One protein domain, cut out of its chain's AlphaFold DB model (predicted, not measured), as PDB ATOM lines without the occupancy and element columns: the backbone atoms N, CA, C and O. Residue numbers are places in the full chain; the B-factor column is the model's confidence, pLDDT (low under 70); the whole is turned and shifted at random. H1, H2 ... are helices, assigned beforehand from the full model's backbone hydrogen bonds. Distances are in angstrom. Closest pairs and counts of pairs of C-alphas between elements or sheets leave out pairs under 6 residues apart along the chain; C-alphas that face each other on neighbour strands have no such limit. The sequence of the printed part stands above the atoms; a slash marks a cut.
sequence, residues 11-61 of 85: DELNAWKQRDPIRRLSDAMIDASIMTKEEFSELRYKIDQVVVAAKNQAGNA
ATOM      1  N   ASP A  11     -28.631 -15.299  20.724       86.62
ATOM      2  CA  ASP A  11     -29.913 -14.638  20.981       86.62
ATOM      3  C   ASP A  11     -30.170 -13.473  20.026       86.62
ATOM      4  O   ASP A  11     -31.263 -13.356  19.465       86.62
ATOM      5  N   GLU A  12     -29.155 -12.642  19.772       86.38
ATOM      6  CA  GLU A  12     -29.261 -11.543  18.815       86.38
ATOM      7  C   GLU A  12     -29.507 -12.082  17.399       86.38
ATOM      8  O   GLU A  12     -30.404 -11.612  16.694       86.38
ATOM      9  N   LEU A  13     -28.770 -13.120  16.993       86.88
ATOM     10  CA  LEU A  13     -28.968 -13.765  15.697       86.88
ATOM     11  C   LEU A  13     -30.393 -14.319  15.549       86.88
ATOM     12  O   LEU A  13     -31.022 -14.141  14.504       86.88
ATOM     13  N   ASN A  14     -30.913 -14.973  16.587       87.94
ATOM     14  CA  ASN A  14     -32.267 -15.519  16.587       87.94
ATOM     15  C   ASN A  14     -33.325 -14.413  16.489       87.94
ATOM     16  O   ASN A  14     -34.254 -14.534  15.688       87.94
ATOM     17  N   ALA A  15     -33.158 -13.310  17.225       89.56
ATOM     18  CA  ALA A  15     -34.050 -12.154  17.145       89.56
ATOM     19  C   ALA A  15     -34.075 -11.536  15.734       89.56
ATOM     20  O   ALA A  15     -35.135 -11.143  15.243       89.56
ATOM     21  N   TRP A  16     -32.933 -11.491  15.042       88.19
ATOM     22  CA  TRP A  16     -32.866 -11.030  13.652       88.19
ATOM     23  C   TRP A  16     -33.507 -12.005  12.663       88.19
ATOM     24  O   TRP A  16     -34.242 -11.567  11.781       88.19
ATOM     25  N   LYS A  17     -33.304 -13.319  12.827       89.06
ATOM     26  CA  LYS A  17     -33.938 -14.344  11.975       89.06
ATOM     27  C   LYS A  17     -35.466 -14.320  12.053       89.06
ATOM     28  O   LYS A  17     -36.129 -14.613  11.063       89.06
ATOM     29  N   GLN A  18     -36.044 -13.929  13.189       91.69
ATOM     30  CA  GLN A  18     -37.498 -13.757  13.311       91.69
ATOM     31  C   GLN A  18     -38.052 -12.662  12.385       91.69
ATOM     32  O   GLN A  18     -39.229 -12.712  12.025       91.69
ATOM     33  N   ARG A  19     -37.208 -11.709  11.968       93.19
ATOM     34  CA  ARG A  19     -37.543 -10.584  11.081       93.19
ATOM     35  C   ARG A  19     -37.191 -10.852   9.615       93.19
ATOM     36  O   ARG A  19     -36.963  -9.904   8.867       93.19
ATOM     37  N   ASP A  20     -37.133 -12.119   9.206       96.12
ATOM     38  CA  ASP A  20     -36.863 -12.511   7.822       96.12
ATOM     39  C   ASP A  20     -37.862 -11.845   6.846       96.12
ATOM     40  O   ASP A  20     -39.063 -12.145   6.890       96.12
ATOM     41  N   PRO A  21     -37.397 -10.940   5.960       96.69
ATOM     42  CA  PRO A  21     -38.266 -10.247   5.021       96.69
ATOM     43  C   PRO A  21     -38.848 -11.176   3.951       96.69
ATOM     44  O   PRO A  21     -39.945 -10.893   3.471       96.69
ATOM     45  N   ILE A  22     -38.157 -12.265   3.595       96.75
ATOM     46  CA  ILE A  22     -38.637 -13.234   2.604       96.75
ATOM     47  C   ILE A  22     -39.840 -13.965   3.180       96.75
ATOM     48  O   ILE A  22     -40.903 -13.944   2.564       96.75
ATOM     49  N   ARG A  23     -39.699 -14.530   4.389       95.88
ATOM     50  CA  ARG A  23     -40.808 -15.191   5.089       95.88
ATOM     51  C   ARG A  23     -41.991 -14.244   5.279       95.88
ATOM     52  O   ARG A  23     -43.121 -14.589   4.963       95.88
ATOM     53  N   ARG A  24     -41.724 -13.016   5.741       97.38
ATOM     54  CA  ARG A  24     -42.772 -12.009   5.961       97.38
ATOM     55  C   ARG A  24     -43.577 -11.725   4.692       97.38
ATOM     56  O   ARG A  24     -44.789 -11.557   4.771       97.38
ATOM     57  N   LEU A  25     -42.909 -11.631   3.543       97.56
ATOM     58  CA  LEU A  25     -43.577 -11.391   2.268       97.56
ATOM     59  C   LEU A  25     -44.329 -12.632   1.779       97.56
ATOM     60  O   LEU A  25     -45.484 -12.503   1.382       97.56
ATOM     61  N   SER A  26     -43.702 -13.812   1.815       97.75
ATOM     62  CA  SER A  26     -44.334 -15.046   1.335       97.75
ATOM     63  C   SER A  26     -45.606 -15.360   2.113       97.75
ATOM     64  O   SER A  26     -46.625 -15.660   1.502       97.75
ATOM     65  N   ASP A  27     -45.568 -15.216   3.440       97.56
ATOM     66  CA  ASP A  27     -46.723 -15.475   4.300       97.56
ATOM     67  C   ASP A  27     -47.871 -14.512   3.958       97.56
ATOM     68  O   ASP A  27     -48.988 -14.951   3.701       97.56
ATOM     69  N   ALA A  28     -47.581 -13.212   3.818       98.12
ATOM     70  CA  ALA A  28     -48.586 -12.214   3.450       98.12
ATOM     71  C   ALA A  28     -49.197 -12.452   2.056       98.12
ATOM     72  O   ALA A  28     -50.390 -12.226   1.857       98.12
ATOM     73  N   MET A  29     -48.398 -12.900   1.082       98.38
ATOM     74  CA  MET A  29     -48.896 -13.237  -0.258       98.38
ATOM     75  C   MET A  29     -49.782 -14.485  -0.246       98.38
ATOM     76  O   MET A  29     -50.771 -14.524  -0.978       98.38
ATOM     77  N   ILE A  30     -49.448 -15.474   0.586       98.38
ATOM     78  CA  ILE A  30     -50.247 -16.690   0.762       98.38
ATOM     79  C   ILE A  30     -51.573 -16.373   1.450       98.38
ATOM     80  O   ILE A  30     -52.626 -16.771   0.956       98.38
ATOM     81  N   ASP A  31     -51.539 -15.592   2.528       98.44
ATOM     82  CA  ASP A  31     -52.743 -15.168   3.248       98.44
ATOM     83  C   ASP A  31     -53.672 -14.333   2.350       98.44
ATOM     84  O   ASP A  31     -54.895 -14.468   2.406       98.44
ATOM     85  N   ALA A  32     -53.099 -13.518   1.461       98.44
ATOM     86  CA  ALA A  32     -53.836 -12.750   0.460       98.44
ATOM     87  C   ALA A  32     -54.269 -13.571  -0.773       98.44
ATOM     88  O   ALA A  32     -54.840 -13.002  -1.703       98.44
ATOM     89  N   SER A  33     -54.001 -14.884  -0.810       98.12
ATOM     90  CA  SER A  33     -54.278 -15.774  -1.953       98.12
ATOM     91  C   SER A  33     -53.660 -15.313  -3.287       98.12
ATOM     92  O   SER A  33     -54.166 -15.637  -4.358       98.12
ATOM     93  N   ILE A  34     -52.559 -14.555  -3.232       98.38
ATOM     94  CA  ILE A  34     -51.781 -14.111  -4.404       98.38
ATOM     95  C   ILE A  34     -50.855 -15.232  -4.895       98.38
ATOM     96  O   ILE A  34     -50.488 -15.274  -6.067       98.38
ATOM     97  N   MET A  35     -50.447 -16.116  -3.986       97.56
ATOM     98  CA  MET A  35     -49.545 -17.233  -4.239       97.56
ATOM     99  C   MET A  35     -49.906 -18.385  -3.303       97.56
ATOM    100  O   MET A  35     -50.254 -18.167  -2.149       97.56
ATOM    101  N   THR A  36     -49.794 -19.618  -3.765       98.38
ATOM    102  CA  THR A  36     -49.955 -20.821  -2.941       98.38
ATOM    103  C   THR A  36     -48.623 -21.265  -2.326       98.38
ATOM    104  O   THR A  36     -47.535 -20.872  -2.760       98.38
ATOM    105  N   LYS A  37     -48.676 -22.126  -1.303       97.75
ATOM    106  CA  LYS A  37     -47.459 -22.701  -0.700       97.75
ATOM    107  C   LYS A  37     -46.692 -23.567  -1.698       97.75
ATOM    108  O   LYS A  37     -45.459 -23.612  -1.667       97.75
ATOM    109  N   GLU A  38     -47.422 -24.240  -2.575       98.38
ATOM    110  CA  GLU A  38     -46.910 -25.101  -3.629       98.38
ATOM    111  C   GLU A  38     -46.166 -24.269  -4.679       98.38
ATOM    112  O   GLU A  38     -45.006 -24.565  -4.966       98.38
ATOM    113  N   GLU A  39     -46.758 -23.170  -5.157       98.25
ATOM    114  CA  GLU A  39     -46.107 -22.235  -6.090       98.25
ATOM    115  C   GLU A  39     -44.848 -21.601  -5.488       98.25
ATOM    116  O   GLU A  39     -43.817 -21.497  -6.159       98.25
ATOM    117  N   PHE A  40     -44.885 -21.220  -4.205       98.06
ATOM    118  CA  PHE A  40     -43.698 -20.706  -3.522       98.06
ATOM    119  C   PHE A  40     -42.589 -21.765  -3.432       98.06
ATOM    120  O   PHE A  40     -41.411 -21.469  -3.651       98.06
ATOM    121  N   SER A  41     -42.953 -23.013  -3.138       97.94
ATOM    122  CA  SER A  41     -42.006 -24.130  -3.071       97.94
ATOM    123  C   SER A  41     -41.402 -24.437  -4.443       97.94
ATOM    124  O   SER A  41     -40.190 -24.632  -4.553       97.94
ATOM    125  N   GLU A  42     -42.214 -24.401  -5.499       98.56
ATOM    126  CA  GLU A  42     -41.760 -24.579  -6.877       98.56
ATOM    127  C   GLU A  42     -40.807 -23.454  -7.308       98.56
ATOM    128  O   GLU A  42     -39.770 -23.719  -7.919       98.56
ATOM    129  N   LEU A  43     -41.098 -22.201  -6.942       98.00
ATOM    130  CA  LEU A  43     -40.199 -21.070  -7.176       98.00
ATOM    131  C   LEU A  43     -38.832 -21.295  -6.517       98.00
ATOM    132  O   LEU A  43     -37.799 -21.117  -7.165       98.00
ATOM    133  N   ARG A  44     -38.808 -21.720  -5.247       97.94
ATOM    134  CA  ARG A  44     -37.550 -22.012  -4.539       97.94
ATOM    135  C   ARG A  44     -36.772 -23.134  -5.217       97.94
ATOM    136  O   ARG A  44     -35.562 -23.003  -5.381       97.94
ATOM    137  N   TYR A  45     -37.460 -24.190  -5.645       98.44
ATOM    138  CA  TYR A  45     -36.841 -25.285  -6.384       98.44
ATOM    139  C   TYR A  45     -36.214 -24.803  -7.700       98.44
ATOM    140  O   TYR A  45     -35.055 -25.105  -7.975       98.44
ATOM    141  N   LYS A  46     -36.928 -23.983  -8.484       98.69
ATOM    142  CA  LYS A  46     -36.402 -23.403  -9.733       98.69
ATOM    143  C   LYS A  46     -35.139 -22.574  -9.498       98.69
ATOM    144  O   LYS A  46     -34.181 -22.702 -10.256       98.69
ATOM    145  N   ILE A  47     -35.115 -21.752  -8.446       98.56
ATOM    146  CA  ILE A  47     -33.933 -20.952  -8.090       98.56
ATOM    147  C   ILE A  47     -32.753 -21.859  -7.728       98.56
ATOM    148  O   ILE A  47     -31.642 -21.619  -8.195       98.56
ATOM    149  N   ASP A  48     -32.985 -22.914  -6.945       98.56
ATOM    150  CA  ASP A  48     -31.936 -23.869  -6.580       98.56
ATOM    151  C   ASP A  48     -31.315 -24.527  -7.821       98.56
ATOM    152  O   ASP A  48     -30.093 -24.555  -7.964       98.56
ATOM    153  N   GLN A  49     -32.142 -24.934  -8.790       98.69
ATOM    154  CA  GLN A  49     -31.652 -25.480 -10.059       98.69
ATOM    155  C   GLN A  49     -30.785 -24.476 -10.836       98.69
ATOM    156  O   GLN A  49     -29.736 -24.854 -11.361       98.69
ATOM    157  N   VAL A  50     -31.170 -23.194 -10.877       98.69
ATOM    158  CA  VAL A  50     -30.364 -22.135 -11.516       98.69
ATOM    159  C   VAL A  50     -29.009 -21.983 -10.825       98.69
ATOM    160  O   VAL A  50     -27.978 -21.916 -11.494       98.69
ATOM    161  N   VAL A  51     -28.990 -21.962  -9.490       98.69
ATOM    162  CA  VAL A  51     -27.754 -21.823  -8.707       98.69
ATOM    163  C   VAL A  51     -26.838 -23.030  -8.906       98.69
ATOM    164  O   VAL A  51     -25.638 -22.858  -9.131       98.69
ATOM    165  N   VAL A  52     -27.385 -24.248  -8.876       98.56
ATOM    166  CA  VAL A  52     -26.627 -25.486  -9.109       98.56
ATOM    167  C   VAL A  52     -26.034 -25.501 -10.517       98.56
ATOM    168  O   VAL A  52     -24.843 -25.781 -10.675       98.56
ATOM    169  N   ALA A  53     -26.821 -25.149 -11.534       98.56
ATOM    170  CA  ALA A  53     -26.347 -25.079 -12.910       98.56
ATOM    171  C   ALA A  53     -25.207 -24.057 -13.068       98.56
ATOM    172  O   ALA A  53     -24.160 -24.392 -13.624       98.56
ATOM    173  N   ALA A  54     -25.364 -22.851 -12.513       98.56
ATOM    174  CA  ALA A  54     -24.341 -21.808 -12.562       98.56
ATOM    175  C   ALA A  54     -23.051 -22.226 -11.838       98.56
ATOM    176  O   ALA A  54     -21.949 -22.005 -12.343       98.56
ATOM    177  N   LYS A  55     -23.172 -22.885 -10.679       98.50
ATOM    178  CA  LYS A  55     -22.024 -23.428  -9.945       98.50
ATOM    179  C   LYS A  55     -21.281 -24.481 -10.766       98.50
ATOM    180  O   LYS A  55     -20.055 -24.439 -10.830       98.50
ATOM    181  N   ASN A  56     -22.005 -25.401 -11.398       98.44
ATOM    182  CA  ASN A  56     -21.405 -26.434 -12.243       98.44
ATOM    183  C   ASN A  56     -20.709 -25.818 -13.461       98.44
ATOM    184  O   ASN A  56     -19.592 -26.208 -13.788       98.44
ATOM    185  N   GLN A  57     -21.327 -24.822 -14.097       98.31
ATOM    186  CA  GLN A  57     -20.712 -24.086 -15.199       98.31
ATOM    187  C   GLN A  57     -19.412 -23.400 -14.762       98.31
ATOM    188  O   GLN A  57     -18.406 -23.518 -15.453       98.31
ATOM    189  N   ALA A  58     -19.413 -22.718 -13.613       97.75
ATOM    190  CA  ALA A  58     -18.224 -22.055 -13.086       97.75
ATOM    191  C   ALA A  58     -17.113 -23.052 -12.721       97.75
ATOM    192  O   ALA A  58     -15.952 -22.809 -13.027       97.75
ATOM    193  N   GLY A  59     -17.464 -24.187 -12.106       97.44
ATOM    194  CA  GLY A  59     -16.503 -25.232 -11.742       97.44
ATOM    195  C   GLY A  59     -15.888 -25.957 -12.942       97.44
ATOM    196  O   GLY A  59     -14.759 -26.427 -12.850       97.44
ATOM    197  N   ASN A  60     -16.609 -26.017 -14.063       97.88
ATOM    198  CA  ASN A  60     -16.149 -26.637 -15.307       97.88
ATOM    199  C   ASN A  60     -15.533 -25.635 -16.295       97.88
ATOM    200  O   ASN A  60     -15.126 -26.031 -17.388       97.88
ATOM    201  N   ALA A  61     -15.497 -24.343 -15.960       97.12
ATOM    202  CA  ALA A  61     -14.906 -23.338 -16.830       97.12
ATOM    203  C   ALA A  61     -13.388 -23.570 -16.949       97.12
ATOM    204  O   ALA A  61     -12.732 -23.860 -15.944       97.12
TER     205      ALA A  61
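What this domain is: This is residues 11 to 61 of the 85 residues of an uncharacterized protein of Caedimonadaceae bacterium (UniProt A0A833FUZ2). One long helix, H3, and a shorter one, H2, come near each other at one end to make an open V, with the tight link of residues 32 to 36 at its point. The short helix H1 is an arm beyond the other end of H2; residues 11 to 25, with H1 and the first part of H2, stick out free, residues 41 to 61, of which 41 to 59 belong to H3, stick out free as well, and there is no packed core. The printed part has 51 residues, with three named helices in the order H1, H2, H3 and no named strand; the class is all helix. The whole is extended, with a radius of gyration of the C-alphas of 15.3 A, and its outline is flat, spanning 42 by 33 by 11 A.

Where its parts are: Find C-alpha 37 at (-47.459, -22.701, -0.700); from there H3, residues 37 to 59, runs 33.0 A to C-alpha 59 at (-16.503, -25.232, -11.742). It is the longest helix, with 23 residues. Go back along the chain to H2, residues 21 to 31, which covers 15.4 A from its first to its last C-alpha. Then look at C-alpha 11 at (-29.913, -14.638, 20.981), where H1, residues 11 to 17, begins. H1 covers 9.9 A from first to last C-alpha.

How they stand to each other: Start at the first residue of H3 and look across to H2: the two are close but not clearly touching, with 2 pairs of C-alphas within 8 A. Their closest C-alphas are those of Ile 30 and Lys 37, 6.8 A apart. The lines of H2 and H3 stand at a steep tilt of 35.4 degrees, only just past shallow, and they run opposite ways. Their centres are 19.5 A apart. Move on to H1: it is apart from H2, which follows it in the chain, and it is also apart from H3. In the backbones of H1, H2 and H3, every O i to N i+4 pair is within hydrogen-bond range.

The domain as a whole: Look for the two C-alphas farthest apart and you reach Ala 32 and Ala 61, at 43.9 A. From the first printed C-alpha, of Asp 11, to the last, of Ala 61, the distance is 41.6 A. The printed part has no cut. Both links are tight: 3 residues stand between H1 and H2, and 5 between H2 and H3. In the B-factor column you find a mean pLDDT of the printed part of 96.4, and no printed residue is under 70; the mean pLDDT of H1 is 88, and that of H2 and of H3 is 98.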